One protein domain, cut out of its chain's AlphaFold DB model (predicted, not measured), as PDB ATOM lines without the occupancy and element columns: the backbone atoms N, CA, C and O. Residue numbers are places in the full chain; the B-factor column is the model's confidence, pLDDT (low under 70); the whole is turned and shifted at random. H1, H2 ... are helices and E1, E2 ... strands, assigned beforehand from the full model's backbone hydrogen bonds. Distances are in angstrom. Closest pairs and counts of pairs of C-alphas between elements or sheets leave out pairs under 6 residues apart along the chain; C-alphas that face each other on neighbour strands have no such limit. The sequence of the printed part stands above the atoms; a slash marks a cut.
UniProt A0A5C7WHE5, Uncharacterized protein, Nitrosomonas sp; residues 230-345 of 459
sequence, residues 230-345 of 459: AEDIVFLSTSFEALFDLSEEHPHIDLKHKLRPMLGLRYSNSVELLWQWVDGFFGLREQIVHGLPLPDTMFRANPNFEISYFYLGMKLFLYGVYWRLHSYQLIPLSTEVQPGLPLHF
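Overview. This is residues 230 to 345 of the 459 residues of an uncharacterized protein of Nitrosomonas sp (UniProt A0A5C7WHE5). What does the model look like? The longest helix, H3, folds with H2 into a helical hairpin, and this packs steeply crossed on H1 and H4, two helices side by side. Two long loops lie at opposite ends of the length, residues 290 to 304 before E1 and residues 328 to 345 after H4. What is it made of? The 116 printed residues, with H1, H2, H3, E1 and H4 in chain order, are mostly helix and compact, with a radius of gyration of the C-alphas of 14.7 A and an elongated outline of 47 by 30 by 23 A.

Along the chain. Where is the longest helix? H3, residues 268 to 289, runs 31.5 A from C-alpha 268 at (10.300, 27.599, -20.856). Where are the others? H2 is residues 251 to 262, H1 residues 232 to 244, 18.4 A long, and E1 residues 305 to 308. H4, residues 309 to 327, runs 25.7 A to C-alpha 327 at (-1.921, 7.176, -10.922).

Arrangement. What touches H3? H2 forms a hairpin with it at 36 degrees, only just steep, the C-alphas of His 252 and Val 278 closest at 6.2 A. H1 touches it with residues 233 to 237 alone, Val 234 to Arg 285, 5.7 A between C-alphas. How do H1 and H4 stand? They touch at a shallow tilt of 21 degrees, the same way, the C-alphas of Ile 233 and Phe 310 closest at 6.2 A. Are the helix backbones complete? In H1, H3 and H4 every O i to N i+4 pair is within hydrogen-bond range, in H2 7 of 8.

Size, cuts and confidence. How far does it reach? The C-alphas farthest apart, of Pro 293 and Glu 336, are 47.2 A apart. Is it continuous? The printed part has no cut, and the link from H3 to E1 is long. Where is confidence low? Residues 230 to 231, 294 to 295 and 334 to 336 are under 70.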
ATOM      1  N   ALA A 230      29.412   8.066  -7.033       59.81
ATOM      2  CA  ALA A 230      28.979   8.315  -8.406       59.81
ATOM      3  C   ALA A 230      28.184   7.107  -8.928       59.81
ATOM      4  O   ALA A 230      27.141   7.266  -9.553       59.81
ATOM      5  N   GLU A 231      28.609   5.906  -8.551       69.31
ATOM      6  CA  GLU A 231      27.991   4.608  -8.789       69.31
ATOM      7  C   GLU A 231      26.525   4.535  -8.334       69.31
ATOM      8  O   GLU A 231      25.717   3.865  -8.987       69.31
ATOM      9  N   ASP A 232      26.126   5.296  -7.308       72.62
ATOM     10  CA  ASP A 232      24.737   5.351  -6.853       72.62
ATOM     11  C   ASP A 232      23.788   5.836  -7.969       72.62
ATOM     12  O   ASP A 232      22.624   5.419  -8.044       72.62
ATOM     13  N   ILE A 233      24.271   6.694  -8.878       78.94
ATOM     14  CA  ILE A 233      23.501   7.182 -10.035       78.94
ATOM     15  C   ILE A 233      23.063   6.026 -10.939       78.94
ATOM     16  O   ILE A 233      21.987   6.098 -11.538       78.94
ATOM     17  N   VAL A 234      23.832   4.937 -11.021       83.31
ATOM     18  CA  VAL A 234      23.470   3.768 -11.838       83.31
ATOM     19  C   VAL A 234      22.228   3.085 -11.268       83.31
ATOM     20  O   VAL A 234      21.271   2.838 -12.006       83.31
ATOM     21  N   PHE A 235      22.179   2.873  -9.954       85.19
ATOM     22  CA  PHE A 235      21.005   2.307  -9.287       85.19
ATOM     23  C   PHE A 235      19.793   3.229  -9.414       85.19
ATOM     24  O   PHE A 235      18.732   2.794  -9.855       85.19
ATOM     25  N   LEU A 236      19.965   4.524  -9.133       88.44
ATOM     26  CA  LEU A 236      18.880   5.501  -9.221       88.44
ATOM     27  C   LEU A 236      18.346   5.670 -10.654       88.44
ATOM     28  O   LEU A 236      17.139   5.814 -10.848       88.44
ATOM     29  N   SER A 237      19.213   5.628 -11.668       90.56
ATOM     30  CA  SER A 237      18.786   5.679 -13.074       90.56
ATOM     31  C   SER A 237      17.989   4.434 -13.465       90.56
ATOM     32  O   SER A 237      16.918   4.564 -14.054       90.56
ATOM     33  N   THR A 238      18.426   3.252 -13.026       90.19
ATOM     34  CA  THR A 238      17.700   1.985 -13.216       90.19
ATOM     35  C   THR A 238      16.342   2.006 -12.500       90.19
ATOM     36  O   THR A 238      15.334   1.530 -13.028       90.19
ATOM     37  N   SER A 239      16.262   2.634 -11.322       93.00
ATOM     38  CA  SER A 239      14.993   2.870 -10.626       93.00
ATOM     39  C   SER A 239      14.044   3.752 -11.435       93.00
ATOM     40  O   SER A 239      12.858   3.437 -11.522       93.00
ATOM     41  N   PHE A 240      14.534   4.828 -12.062       94.75
ATOM     42  CA  PHE A 240      13.713   5.658 -12.951       94.75
ATOM     43  C   PHE A 240      13.239   4.896 -14.189       94.75
ATOM     44  O   PHE A 240      12.064   5.009 -14.546       94.75
ATOM     45  N   GLU A 241      14.115   4.100 -14.804       93.50
ATOM     46  CA  GLU A 241      13.786   3.240 -15.948       93.50
ATOM     47  C   GLU A 241      12.626   2.297 -15.612       93.50
ATOM     48  O   GLU A 241      11.608   2.302 -16.307       93.50
ATOM     49  N   ALA A 242      12.709   1.590 -14.482       92.56
ATOM     50  CA  ALA A 242      11.657   0.685 -14.024       92.56
ATOM     51  C   ALA A 242      10.370   1.410 -13.577       92.56
ATOM     52  O   ALA A 242       9.261   0.934 -13.836       92.56
ATOM     53  N   LEU A 243      10.478   2.561 -12.904       94.81
ATOM     54  CA  LEU A 243       9.317   3.311 -12.408       94.81
ATOM     55  C   LEU A 243       8.501   3.915 -13.559       94.81
ATOM     56  O   LEU A 243       7.261   3.975 -13.511       94.81
ATOM     57  N   PHE A 244       9.190   4.402 -14.590       93.25
ATOM     58  CA  PHE A 244       8.573   5.119 -15.698       93.25
ATOM     59  C   PHE A 244       8.365   4.305 -16.971       93.25
ATOM     60  O   PHE A 244       7.624   4.790 -17.833       93.25
ATOM     61  N   ASP A 245       8.885   3.074 -17.011       90.19
ATOM     62  CA  ASP A 245       8.883   2.205 -18.192       90.19
ATOM     63  C   ASP A 245       9.531   2.947 -19.371       90.19
ATOM     64  O   ASP A 245       8.885   3.276 -20.369       90.19
ATOM     65  N   LEU A 246      10.777   3.381 -19.148       91.75
ATOM     66  CA  LEU A 246      11.553   4.159 -20.113       91.75
ATOM     67  C   LEU A 246      12.088   3.239 -21.218       91.75
ATOM     68  O   LEU A 246      12.475   2.106 -20.939       91.75
ATOM     69  N   SER A 247      12.144   3.728 -22.458       88.12
ATOM     70  CA  SER A 247      12.757   2.981 -23.559       88.12
ATOM     71  C   SER A 247      14.253   2.772 -23.342       88.12
ATOM     72  O   SER A 247      14.949   3.638 -22.811       88.12
ATOM     73  N   GLU A 248      14.760   1.635 -23.819       83.00
ATOM     74  CA  GLU A 248      16.193   1.325 -23.793       83.00
ATOM     75  C   GLU A 248      16.996   2.244 -24.726       83.00
ATOM     76  O   GLU A 248      18.125   2.613 -24.417       83.00
ATOM     77  N   GLU A 249      16.412   2.646 -25.861       85.12
ATOM     78  CA  GLU A 249      17.101   3.458 -26.870       85.12
ATOM     79  C   GLU A 249      17.265   4.919 -26.426       85.12
ATOM     80  O   GLU A 249      18.323   5.522 -26.629       85.12
ATOM     81  N   HIS A 250      16.229   5.512 -25.817       89.44
ATOM     82  CA  HIS A 250      16.193   6.940 -25.491       89.44
ATOM     83  C   HIS A 250      15.611   7.233 -24.090       89.44
ATOM     84  O   HIS A 250      14.687   8.047 -23.957       89.44
ATOM     85  N   PRO A 251      16.186   6.662 -23.010       90.00
ATOM     86  CA  PRO A 251      15.610   6.754 -21.665       90.00
ATOM     87  C   PRO A 251      15.538   8.194 -21.135       90.00
ATOM     88  O   PRO A 251      14.572   8.578 -20.477       90.00
ATOM     89  N   HIS A 252      16.515   9.037 -21.477       92.44
ATOM     90  CA  HIS A 252      16.549  10.450 -21.094       92.44
ATOM     91  C   HIS A 252      15.412  11.270 -21.736       92.44
ATOM     92  O   HIS A 252      14.803  12.108 -21.067       92.44
ATOM     93  N   ILE A 253      15.075  11.019 -23.007       93.50
ATOM     94  CA  ILE A 253      13.963  11.695 -23.701       93.50
ATOM     95  C   ILE A 253      12.635  11.286 -23.069       93.50
ATOM     96  O   ILE A 253      11.814  12.144 -22.729       93.50
ATOM     97  N   ASP A 254      12.449   9.988 -22.842       93.75
ATOM     98  CA  ASP A 254      11.239   9.477 -22.208       93.75
ATOM     99  C   ASP A 254      11.072  10.041 -20.801       93.75
ATOM    100  O   ASP A 254       9.987  10.517 -20.456       93.75
ATOM    101  N   LEU A 255      12.149  10.095 -20.009       95.25
ATOM    102  CA  LEU A 255      12.082  10.637 -18.658       95.25
ATOM    103  C   LEU A 255      11.650  12.109 -18.671       95.25
ATOM    104  O   LEU A 255      10.771  12.486 -17.895       95.25
ATOM    105  N   LYS A 256      12.158  12.935 -19.599       95.94
ATOM    106  CA  LYS A 256      11.686  14.326 -19.772       95.94
ATOM    107  C   LYS A 256      10.179  14.386 -20.031       95.94
ATOM    108  O   LYS A 256       9.486  15.225 -19.447       95.94
ATOM    109  N   HIS A 257       9.655  13.500 -20.881       93.25
ATOM    110  CA  HIS A 257       8.228  13.446 -21.208       93.25
ATOM    111  C   HIS A 257       7.350  12.936 -20.061       93.25
ATOM    112  O   HIS A 257       6.175  13.305 -20.004       93.25
ATOM    113  N   LYS A 258       7.894  12.137 -19.137       94.19
ATOM    114  CA  LYS A 258       7.180  11.658 -17.942       94.19
ATOM    115  C   LYS A 258       7.236  12.669 -16.795       94.19
ATOM    116  O   LYS A 258       6.200  12.969 -16.204       94.19
ATOM    117  N   LEU A 259       8.409  13.246 -16.519       94.19
ATOM    118  CA  LEU A 259       8.606  14.187 -15.409       94.19
ATOM    119  C   LEU A 259       7.909  15.529 -15.648       94.19
ATOM    120  O   LEU A 259       7.315  16.082 -14.725       94.19
ATOM    121  N   ARG A 260       7.926  16.058 -16.878       92.88
ATOM    122  CA  ARG A 260       7.322  17.365 -17.183       92.88
ATOM    123  C   ARG A 260       5.841  17.471 -16.774       92.88
ATOM    124  O   ARG A 260       5.514  18.410 -16.047       92.88
ATOM    125  N   PRO A 261       4.932  16.580 -17.223       90.75
ATOM    126  CA  PRO A 261       3.530  16.643 -16.814       90.75
ATOM    127  C   PRO A 261       3.343  16.299 -15.331       90.75
ATOM    128  O   PRO A 261       2.475  16.884 -14.694       90.75
ATOM    129  N   MET A 262       4.172  15.409 -14.772       92.50
ATOM    130  CA  MET A 262       4.150  15.046 -13.351       92.50
ATOM    131  C   MET A 262       4.442  16.249 -12.432       92.50
ATOM    132  O   MET A 262       3.823  16.396 -11.379       92.50
ATOM    133  N   LEU A 263       5.364  17.120 -12.845       92.00
ATOM    134  CA  LEU A 263       5.772  18.325 -12.117       92.00
ATOM    135  C   LEU A 263       4.960  19.576 -12.503       92.00
ATOM    136  O   LEU A 263       5.218  20.659 -11.985       92.00
ATOM    137  N   GLY A 264       4.008  19.469 -13.437       88.75
ATOM    138  CA  GLY A 264       3.225  20.618 -13.903       88.75
ATOM    139  C   GLY A 264       4.064  21.717 -14.577       88.75
ATOM    140  O   GLY A 264       3.668  22.883 -14.583       88.75
ATOM    141  N   LEU A 265       5.227  21.385 -15.153       88.50
ATOM    142  CA  LEU A 265       6.138  22.379 -15.730       88.50
ATOM    143  C   LEU A 265       5.666  22.856 -17.114       88.50
ATOM    144  O   LEU A 265       5.702  22.129 -18.117       88.50
ATOM    145  N   ARG A 266       5.234  24.120 -17.168       84.88
ATOM    146  CA  ARG A 266       4.672  24.771 -18.369       84.88
ATOM    147  C   ARG A 266       5.534  25.895 -18.940       84.88
ATOM    148  O   ARG A 266       5.293  26.318 -20.067       84.88
ATOM    149  N   TYR A 267       6.503  26.385 -18.176       85.06
ATOM    150  CA  TYR A 267       7.266  27.587 -18.496       85.06
ATOM    151  C   TYR A 267       8.630  27.222 -19.071       85.06
ATOM    152  O   TYR A 267       9.265  26.297 -18.577       85.06
ATOM    153  N   SER A 268       9.075  27.935 -20.111       84.50
ATOM    154  CA  SER A 268      10.300  27.599 -20.856       84.50
ATOM    155  C   SER A 268      11.509  27.448 -19.938       84.50
ATOM    156  O   SER A 268      12.125  26.392 -19.940       84.50
ATOM    157  N   ASN A 269      11.762  28.433 -19.072       89.44
ATOM    158  CA  ASN A 269      12.948  28.433 -18.211       89.44
ATOM    159  C   ASN A 269      12.970  27.235 -17.250       89.44
ATOM    160  O   ASN A 269      14.011  26.617 -17.062       89.44
ATOM    161  N   SER A 270      11.826  26.875 -16.658       91.12
ATOM    162  CA  SER A 270      11.773  25.750 -15.720       91.12
ATOM    163  C   SER A 270      11.807  24.391 -16.411       91.12
ATOM    164  O   SER A 270      12.387  23.437 -15.893       91.12
ATOM    165  N   VAL A 271      11.246  24.303 -17.616       94.38
ATOM    166  CA  VAL A 271      11.350  23.115 -18.469       94.38
ATOM    167  C   VAL A 271      12.790  22.903 -18.944       94.38
ATOM    168  O   VAL A 271      13.267  21.772 -18.927       94.38
ATOM    169  N   GLU A 272      13.493  23.968 -19.327       95.50
ATOM    170  CA  GLU A 272      14.895  23.910 -19.753       95.50
ATOM    171  C   GLU A 272      15.810  23.422 -18.627       95.50
ATOM    172  O   GLU A 272      16.627  22.531 -18.860       95.50
ATOM    173  N   LEU A 273      15.625  23.914 -17.397       96.00
ATOM    174  CA  LEU A 273      16.372  23.419 -16.238       96.00
ATOM    175  C   LEU A 273      16.103  21.939 -15.952       96.00
ATOM    176  O   LEU A 273      17.041  21.194 -15.671       96.00
ATOM    177  N   LEU A 274      14.845  21.490 -16.055       96.44
ATOM    178  CA  LEU A 274      14.525  20.064 -15.938       96.44
ATOM    179  C   LEU A 274      15.270  19.257 -17.005       96.44
ATOM    180  O   LEU A 274      15.827  18.206 -16.702       96.44
ATOM    181  N   TRP A 275      15.284  19.725 -18.254       96.69
ATOM    182  CA  TRP A 275      15.969  19.024 -19.336       96.69
ATOM    183  C   TRP A 275      17.474  18.942 -19.109       96.69
ATOM    184  O   TRP A 275      18.028  17.859 -19.261       96.69
ATOM    185  N   GLN A 276      18.104  20.036 -18.684       96.12
ATOM    186  CA  GLN A 276      19.525  20.064 -18.331       96.12
ATOM    187  C   GLN A 276      19.842  19.127 -17.164       96.12
ATOM    188  O   GLN A 276      20.883  18.470 -17.171       96.12
ATOM    189  N   TRP A 277      18.945  19.026 -16.177       96.12
ATOM    190  CA  TRP A 277      19.105  18.054 -15.102       96.12
ATOM    191  C   TRP A 277      19.013  16.616 -15.621       96.12
ATOM    192  O   TRP A 277      19.882  15.813 -15.307       96.12
ATOM    193  N   VAL A 278      18.013  16.285 -16.448       96.56
ATOM    194  CA  VAL A 278      17.861  14.923 -16.997       96.56
ATOM    195  C   VAL A 278      19.051  14.543 -17.883       96.56
ATOM    196  O   VAL A 278      19.592  13.450 -17.734       96.56
ATOM    197  N   ASP A 279      19.476  15.439 -18.776       94.88
ATOM    198  CA  ASP A 279      20.613  15.192 -19.669       94.88
ATOM    199  C   ASP A 279      21.912  15.046 -18.882       94.88
ATOM    200  O   ASP A 279      22.679  14.120 -19.130       94.88
ATOM    201  N   GLY A 280      22.129  15.914 -17.891       92.69
ATOM    202  CA  GLY A 280      23.259  15.790 -16.979       92.69
ATOM    203  C   GLY A 280      23.227  14.464 -16.226       92.69
ATOM    204  O   GLY A 280      24.202  13.730 -16.267       92.69
ATOM    205  N   PHE A 281      22.093  14.098 -15.624       93.00
ATOM    206  CA  PHE A 281      21.927  12.867 -14.851       93.00
ATOM    207  C   PHE A 281      22.252  11.598 -15.659       93.00
ATOM    208  O   PHE A 281      23.008  10.747 -15.190       93.00
ATOM    209  N   PHE A 282      21.739  11.479 -16.889       91.56
ATOM    210  CA  PHE A 282      22.080  10.348 -17.762       91.56
ATOM    211  C   PHE A 282      23.500  10.439 -18.330       91.56
ATOM    212  O   PHE A 282      24.140   9.403 -18.499       91.56
ATOM    213  N   GLY A 283      24.028  11.646 -18.548       90.31
ATOM    214  CA  GLY A 283      25.434  11.846 -18.895       90.31
ATOM    215  C   GLY A 283      26.382  11.373 -17.788       90.31
ATOM    216  O   GLY A 283      27.393  10.741 -18.087       90.31
ATOM    217  N   LEU A 284      26.042  11.607 -16.512       86.88
ATOM    218  CA  LEU A 284      26.790  11.078 -15.366       86.88
ATOM    219  C   LEU A 284      26.792   9.547 -15.396       86.88
ATOM    220  O   LEU A 284      27.859   8.938 -15.351       86.88
ATOM    221  N   ARG A 285      25.610   8.929 -15.540       87.81
ATOM    222  CA  ARG A 285      25.459   7.468 -15.644       87.81
ATOM    223  C   ARG A 285      26.340   6.885 -16.750       87.81
ATOM    224  O   ARG A 285      27.066   5.929 -16.498       87.81
ATOM    225  N   GLU A 286      26.272   7.442 -17.958       86.56
ATOM    226  CA  GLU A 286      27.045   6.969 -19.112       86.56
ATOM    227  C   GLU A 286      28.551   7.023 -18.831       86.56
ATOM    228  O   GLU A 286      29.270   6.050 -19.060       86.56
ATOM    229  N   GLN A 287      29.030   8.126 -18.253       83.00
ATOM    230  CA  GLN A 287      30.443   8.279 -17.916       83.00
ATOM    231  C   GLN A 287      30.912   7.268 -16.866       83.00
ATOM    232  O   GLN A 287      31.978   6.676 -17.041       83.00
ATOM    233  N   ILE A 288      30.107   7.019 -15.830       80.69
ATOM    234  CA  ILE A 288      30.403   6.022 -14.790       80.69
ATOM    235  C   ILE A 288      30.468   4.614 -15.390       80.69
ATOM    236  O   ILE A 288      31.452   3.903 -15.193       80.69
ATOM    237  N   VAL A 289      29.455   4.220 -16.169       80.50
ATOM    238  CA  VAL A 289      29.374   2.884 -16.785       80.50
ATOM    239  C   VAL A 289      30.558   2.617 -17.718       80.50
ATOM    240  O   VAL A 289      31.052   1.491 -17.789       80.50
ATOM    241  N   HIS A 290      31.045   3.643 -18.415       81.62
ATOM    242  CA  HIS A 290      32.191   3.530 -19.318       81.62
ATOM    243  C   HIS A 290      33.554   3.763 -18.647       81.62
ATOM    244  O   HIS A 290      34.573   3.743 -19.340       81.62
ATOM    245  N   GLY A 291      33.601   3.961 -17.324       73.12
ATOM    246  CA  GLY A 291      34.846   4.184 -16.582       73.12
ATOM    247  C   GLY A 291      35.588   5.456 -17.006       73.12
ATOM    248  O   GLY A 291      36.820   5.503 -16.962       73.12
ATOM    249  N   LEU A 292      34.853   6.467 -17.475       78.00
ATOM    250  CA  LEU A 292      35.400   7.775 -17.833       78.00
ATOM    251  C   LEU A 292      35.716   8.589 -16.560       78.00
ATOM    252  O   LEU A 292      35.208   8.266 -15.485       78.00
ATOM    253  N   PRO A 293      36.568   9.635 -16.639       74.25
ATOM    254  CA  PRO A 293      36.883  10.476 -15.487       74.25
ATOM    255  C   PRO A 293      35.619  10.995 -14.802       74.25
ATOM    256  O   PRO A 293      34.723  11.490 -15.481       74.25
ATOM    257  N   LEU A 294      35.581  10.884 -13.471       65.75
ATOM    258  CA  LEU A 294      34.403  11.195 -12.665       65.75
ATOM    259  C   LEU A 294      33.962  12.657 -12.906       65.75
ATOM    260  O   LEU A 294      34.742  13.575 -12.627       65.75
ATOM    261  N   PRO A 295      32.761  12.889 -13.458       67.81
ATOM    262  CA  PRO A 295      32.261  14.233 -13.733       67.81
ATOM    263  C   PRO A 295      31.917  15.033 -12.477       67.81
ATOM    264  O   PRO A 295      31.884  14.528 -11.355       67.81
ATOM    265  N   ASP A 296      31.593  16.303 -12.712       71.62
ATOM    266  CA  ASP A 296      30.926  17.163 -11.745       71.62
ATOM    267  C   ASP A 296      29.591  16.545 -11.296       71.62
ATOM    268  O   ASP A 296      28.633  16.459 -12.062       71.62
ATOM    269  N   THR A 297      29.528  16.101 -10.041       79.50
ATOM    270  CA  THR A 297      28.343  15.461  -9.447       79.50
ATOM    271  C   THR A 297      27.274  16.467  -9.011       79.50
ATOM    272  O   THR A 297      26.209  16.072  -8.519       79.50
ATOM    273  N   MET A 298      27.523  17.765  -9.215       86.25
ATOM    274  CA  MET A 298      26.643  18.855  -8.813       86.25
ATOM    275  C   MET A 298      25.891  19.445 -10.007       86.25
ATOM    276  O   MET A 298      26.453  19.796 -11.041       86.25
ATOM    277  N   PHE A 299      24.590  19.620  -9.837       90.00
ATOM    278  CA  PHE A 299      23.730  20.370 -10.730       90.00
ATOM    279  C   PHE A 299      23.808  21.862 -10.380       90.00
ATOM    280  O   PHE A 299      23.373  22.274  -9.304       90.00
ATOM    281  N   ARG A 300      24.353  22.662 -11.306       92.56
ATOM    282  CA  ARG A 300      24.543  24.124 -11.170       92.56
ATOM    283  C   ARG A 300      23.838  24.939 -12.255       92.56
ATOM    284  O   ARG A 300      24.156  26.102 -12.482       92.56
ATOM    285  N   ALA A 301      22.921  24.316 -12.993       93.50
ATOM    286  CA  ALA A 301      22.284  24.986 -14.120       93.50
ATOM    287  C   ALA A 301      21.270  26.053 -13.667       93.50
ATOM    288  O   ALA A 301      21.070  27.055 -14.354       93.50
ATOM    289  N   ASN A 302      20.670  25.874 -12.484       93.12
ATOM    290  CA  ASN A 302      19.935  26.938 -11.813       93.12
ATOM    291  C   ASN A 302      20.941  27.884 -11.129       93.12
ATOM    292  O   ASN A 302      21.647  27.439 -10.228       93.12
ATOM    293  N   PRO A 303      21.000  29.179 -11.488       92.06
ATOM    294  CA  PRO A 303      21.978  30.109 -10.920       92.06
ATOM    295  C   PRO A 303      21.809  30.334  -9.413       92.06
ATOM    296  O   PRO A 303      22.724  30.842  -8.772       92.06
ATOM    297  N   ASN A 304      20.644  29.993  -8.855       92.56
ATOM    298  CA  ASN A 304      20.368  30.172  -7.441       92.56
ATOM    299  C   ASN A 304      20.692  28.943  -6.582       92.56
ATOM    300  O   ASN A 304      20.751  29.072  -5.363       92.56
ATOM    301  N   PHE A 305      20.894  27.766  -7.184       89.62
ATOM    302  CA  PHE A 305      21.088  26.519  -6.448       89.62
ATOM    303  C   PHE A 305      22.262  25.710  -6.982       89.62
ATOM    304  O   PHE A 305      22.367  25.441  -8.175       89.62
ATOM    305  N   GLU A 306      23.062  25.206  -6.054       88.19
ATOM    306  CA  GLU A 306      23.996  24.117  -6.288       88.19
ATOM    307  C   GLU A 306      23.585  22.920  -5.418       88.19
ATOM    308  O   GLU A 306      23.477  23.011  -4.193       88.19
ATOM    309  N   ILE A 307      23.296  21.796  -6.074       84.25
ATOM    310  CA  ILE A 307      22.766  20.578  -5.449       84.25
ATOM    311  C   ILE A 307      23.325  19.347  -6.156       84.25
ATOM    312  O   ILE A 307      23.463  19.344  -7.373       84.25
ATOM    313  N   SER A 308      23.605  18.266  -5.430       83.75
ATOM    314  CA  SER A 308      23.992  17.000  -6.062       83.75
ATOM    315  C   SER A 308      22.897  16.500  -7.016       83.75
ATOM    316  O   SER A 308      21.720  16.433  -6.638       83.75
ATOM    317  N   TYR A 309      23.283  16.086  -8.231       86.19
ATOM    318  CA  TYR A 309      22.372  15.437  -9.188       86.19
ATOM    319  C   TYR A 309      21.612  14.291  -8.540       86.19
ATOM    320  O   TYR A 309      20.411  14.112  -8.747       86.19
ATOM    321  N   PHE A 310      22.331  13.548  -7.717       81.94
ATOM    322  CA  PHE A 310      21.819  12.397  -7.035       81.94
ATOM    323  C   PHE A 310      20.806  12.754  -5.943       81.94
ATOM    324  O   PHE A 310      19.728  12.166  -5.897       81.94
ATOM    325  N   TYR A 311      21.104  13.754  -5.105       80.06
ATOM    326  CA  TYR A 311      20.172  14.189  -4.060       80.06
ATOM    327  C   TYR A 311      18.845  14.673  -4.651       80.06
ATOM    328  O   TYR A 311      17.772  14.258  -4.210       80.06
ATOM    329  N   LEU A 312      18.914  15.495  -5.703       86.38
ATOM    330  CA  LEU A 312      17.729  15.937  -6.437       86.38
ATOM    331  C   LEU A 312      16.996  14.752  -7.086       86.38
ATOM    332  O   LEU A 312      15.768  14.675  -7.032       86.38
ATOM    333  N   GLY A 313      17.741  13.787  -7.627       90.06
ATOM    334  CA  GLY A 313      17.187  12.560  -8.187       90.06
ATOM    335  C   GLY A 313      16.450  11.700  -7.158       90.06
ATOM    336  O   GLY A 313      15.374  11.198  -7.465       90.06
ATOM    337  N   MET A 314      16.949  11.582  -5.923       85.44
ATOM    338  CA  MET A 314      16.240  10.886  -4.841       85.44
ATOM    339  C   MET A 314      14.893  11.544  -4.532       85.44
ATOM    340  O   MET A 314      13.882  10.849  -4.426       85.44
ATOM    341  N   LYS A 315      14.868  12.882  -4.423       86.25
ATOM    342  CA  LYS A 315      13.628  13.641  -4.193       86.25
ATOM    343  C   LYS A 315      12.628  13.421  -5.331       86.25
ATOM    344  O   LYS A 315      11.462  13.115  -5.084       86.25
ATOM    345  N   LEU A 316      13.099  13.513  -6.577       92.94
ATOM    346  CA  LEU A 316      12.298  13.258  -7.777       92.94
ATOM    347  C   LEU A 316      11.764  11.827  -7.842       92.94
ATOM    348  O   LEU A 316      10.606  11.628  -8.207       92.94
ATOM    349  N   PHE A 317      12.587  10.840  -7.493       93.00
ATOM    350  CA  PHE A 317      12.196   9.435  -7.481       93.00
ATOM    351  C   PHE A 317      11.099   9.180  -6.447       93.00
ATOM    352  O   PHE A 317      10.066   8.608  -6.787       93.00
ATOM    353  N   LEU A 318      11.273   9.677  -5.220       89.62
ATOM    354  CA  LEU A 318      10.284   9.546  -4.152       89.62
ATOM    355  C   LEU A 318       8.942  10.182  -4.540       89.62
ATOM    356  O   LEU A 318       7.899   9.538  -4.440       89.62
ATOM    357  N   TYR A 319       8.958  11.405  -5.072       91.38
ATOM    358  CA  TYR A 319       7.747  12.043  -5.595       91.38
ATOM    359  C   TYR A 319       7.133  11.258  -6.768       91.38
ATOM    360  O   TYR A 319       5.913  11.108  -6.849       91.38
ATOM    361  N   GLY A 320       7.966  10.684  -7.640       94.00
ATOM    362  CA  GLY A 320       7.538   9.783  -8.709       94.00
ATOM    363  C   GLY A 320       6.838   8.522  -8.195       94.00
ATOM    364  O   GLY A 320       5.841   8.106  -8.786       94.00
ATOM    365  N   VAL A 321       7.301   7.941  -7.084       93.56
ATOM    366  CA  VAL A 321       6.656   6.791  -6.425       93.56
ATOM    367  C   VAL A 321       5.254   7.163  -5.942       93.56
ATOM    368  O   VAL A 321       4.302   6.465  -6.294       93.56
ATOM    369  N   TYR A 322       5.086   8.285  -5.231       91.19
ATOM    370  CA  TYR A 322       3.752   8.765  -4.834       91.19
ATOM    371  C   TYR A 322       2.854   9.030  -6.039       91.19
ATOM    372  O   TYR A 322       1.696   8.605  -6.071       91.19
ATOM    373  N   TRP A 323       3.395   9.685  -7.067       92.00
ATOM    374  CA  TRP A 323       2.653   9.946  -8.290       92.00
ATOM    375  C   TRP A 323       2.199   8.651  -8.964       92.00
ATOM    376  O   TRP A 323       1.054   8.566  -9.410       92.00
ATOM    377  N   ARG A 324       3.045   7.612  -8.994       92.88
ATOM    378  CA  ARG A 324       2.683   6.293  -9.526       92.88
ATOM    379  C   ARG A 324       1.619   5.605  -8.690       92.88
ATOM    380  O   ARG A 324       0.620   5.181  -9.272       92.88
ATOM    381  N   LEU A 325       1.789   5.557  -7.369       91.44
ATOM    382  CA  LEU A 325       0.799   5.019  -6.432       91.44
ATOM    383  C   LEU A 325      -0.573   5.666  -6.651       91.44
ATOM    384  O   LEU A 325      -1.574   4.963  -6.790       91.44
ATOM    385  N   HIS A 326      -0.616   6.993  -6.781       89.56
ATOM    386  CA  HIS A 326      -1.847   7.712  -7.087       89.56
ATOM    387  C   HIS A 326      -2.373   7.409  -8.500       89.56
ATOM    388  O   HIS A 326      -3.552   7.107  -8.672       89.56
ATOM    389  N   SER A 327      -1.516   7.435  -9.528       89.44
ATOM    390  CA  SER A 327      -1.921   7.176 -10.922       89.44
ATOM    391  C   SER A 327      -2.505   5.773 -11.125       89.44
ATOM    392  O   SER A 327      -3.328   5.562 -12.015       89.44
ATOM    393  N   TYR A 328      -2.089   4.823 -10.286       89.19
ATOM    394  CA  TYR A 328      -2.586   3.449 -10.250       89.19
ATOM    395  C   TYR A 328      -3.779   3.275  -9.298       89.19
ATOM    396  O   TYR A 328      -4.253   2.158  -9.128       89.19
ATOM    397  N   GLN A 329      -4.284   4.364  -8.706       87.25
ATOM    398  CA  GLN A 329      -5.409   4.381  -7.765       87.25
ATOM    399  C   GLN A 329      -5.158   3.547  -6.495       87.25
ATOM    400  O   GLN A 329      -6.094   3.030  -5.885       87.25
ATOM    401  N   LEU A 330      -3.890   3.415  -6.087       86.75
ATOM    402  CA  LEU A 330      -3.480   2.656  -4.901       86.75
ATOM    403  C   LEU A 330      -3.531   3.498  -3.622       86.75
ATOM    404  O   LEU A 330      -3.743   2.945  -2.546       86.75
ATOM    405  N   ILE A 331      -3.394   4.820  -3.747       86.19
ATOM    406  CA  ILE A 331      -3.592   5.793  -2.664       86.19
ATOM    407  C   ILE A 331      -4.578   6.883  -3.110       86.19
ATOM    408  O   ILE A 331      -4.623   7.210  -4.304       86.19
ATOM    409  N   PRO A 332      -5.398   7.432  -2.196       79.94
ATOM    410  CA  PRO A 332      -6.229   8.590  -2.493       79.94
ATOM    411  C   PRO A 332      -5.375   9.862  -2.609       79.94
ATOM    412  O   PRO A 332      -4.235   9.905  -2.167       79.94
ATOM    413  N   LEU A 333      -5.948  10.928  -3.171       71.88
ATOM    414  CA  LEU A 333      -5.421  12.271  -2.941       71.88
ATOM    415  C   LEU A 333      -6.109  12.890  -1.734       71.88
ATOM    416  O   LEU A 333      -7.327  12.802  -1.584       71.88
ATOM    417  N   SER A 334      -5.316  13.562  -0.908       62.00
ATOM    418  CA  SER A 334      -5.801  14.378   0.204       62.00
ATOM    419  C   SER A 334      -6.350  15.738  -0.250       62.00
ATOM    420  O   SER A 334      -7.041  16.403   0.520       62.00
ATOM    421  N   THR A 335      -6.070  16.154  -1.491       66.62
ATOM    422  CA  THR A 335      -6.411  17.476  -2.040       66.62
ATOM    423  C   THR A 335      -7.083  17.383  -3.414       66.62
ATOM    424  O   THR A 335      -6.930  16.399  -4.139       66.62
ATOM    425  N   GLU A 336      -7.868  18.404  -3.780       69.94
ATOM    426  CA  GLU A 336      -8.504  18.474  -5.102       69.94
ATOM    427  C   GLU A 336      -7.459  18.589  -6.224       69.94
ATOM    428  O   GLU A 336      -6.589  19.462  -6.198       69.94
ATOM    429  N   VAL A 337      -7.579  17.742  -7.255       75.12
ATOM    430  CA  VAL A 337      -6.713  17.794  -8.444       75.12
ATOM    431  C   VAL A 337      -7.052  19.019  -9.277       75.12
ATOM    432  O   VAL A 337      -8.120  19.095  -9.887       75.12
ATOM    433  N   GLN A 338      -6.100  19.938  -9.389       77.81
ATOM    434  CA  GLN A 338      -6.192  21.043 -10.335       77.81
ATOM    435  C   GLN A 338      -5.441  20.685 -11.623       77.81
ATOM    436  O   GLN A 338      -4.253  20.358 -11.566       77.81
ATOM    437  N   PRO A 339      -6.102  20.717 -12.799       74.94
ATOM    438  CA  PRO A 339      -5.485  20.312 -14.053       74.94
ATOM    439  C   PRO A 339      -4.147  21.006 -14.315       74.94
ATOM    440  O   PRO A 339      -4.066  22.226 -14.457       74.94
ATOM    441  N   GLY A 340      -3.107  20.175 -14.401       73.62
ATOM    442  CA  GLY A 340      -1.725  20.511 -14.720       73.62
ATOM    443  C   GLY A 340      -1.001  21.403 -13.708       73.62
ATOM    444  O   GLY A 340      -0.023  22.033 -14.111       73.62
ATOM    445  N   LEU A 341      -1.483  21.477 -12.469       84.75
ATOM    446  CA  LEU A 341      -0.620  21.736 -11.322       84.75
ATOM    447  C   LEU A 341      -0.022  20.404 -10.837       84.75
ATOM    448  O   LEU A 341      -0.620  19.348 -11.074       84.75
ATOM    449  N   PRO A 342       1.158  20.426 -10.198       88.81
ATOM    450  CA  PRO A 342       1.687  19.246  -9.524       88.81
ATOM    451  C   PRO A 342       0.762  18.803  -8.381       88.81
ATOM    452  O   PRO A 342       0.006  19.599  -7.823       88.81
ATOM    453  N   LEU A 343       0.817  17.517  -8.040       88.00
ATOM    454  CA  LEU A 343       0.033  16.947  -6.949       88.00
ATOM    455  C   LEU A 343       0.760  17.162  -5.621       88.00
ATOM    456  O   LEU A 343       1.972  16.989  -5.544       88.00
ATOM    457  N   HIS A 344       0.018  17.496  -4.569       85.25
ATOM    458  CA  HIS A 344       0.550  17.533  -3.209       85.25
ATOM    459  C   HIS A 344       0.265  16.208  -2.505       85.25
ATOM    460  O   HIS A 344      -0.888  15.773  -2.448       85.25
ATOM    461  N   PHE A 345       1.307  15.595  -1.945       83.56
ATOM    462  CA  PHE A 345       1.203  14.392  -1.121       83.56
ATOM    463  C   PHE A 345       1.487  14.737   0.341       83.56
ATOM    464  O   PHE A 345       2.147  15.733   0.630       83.56
TER     465      PHE A 345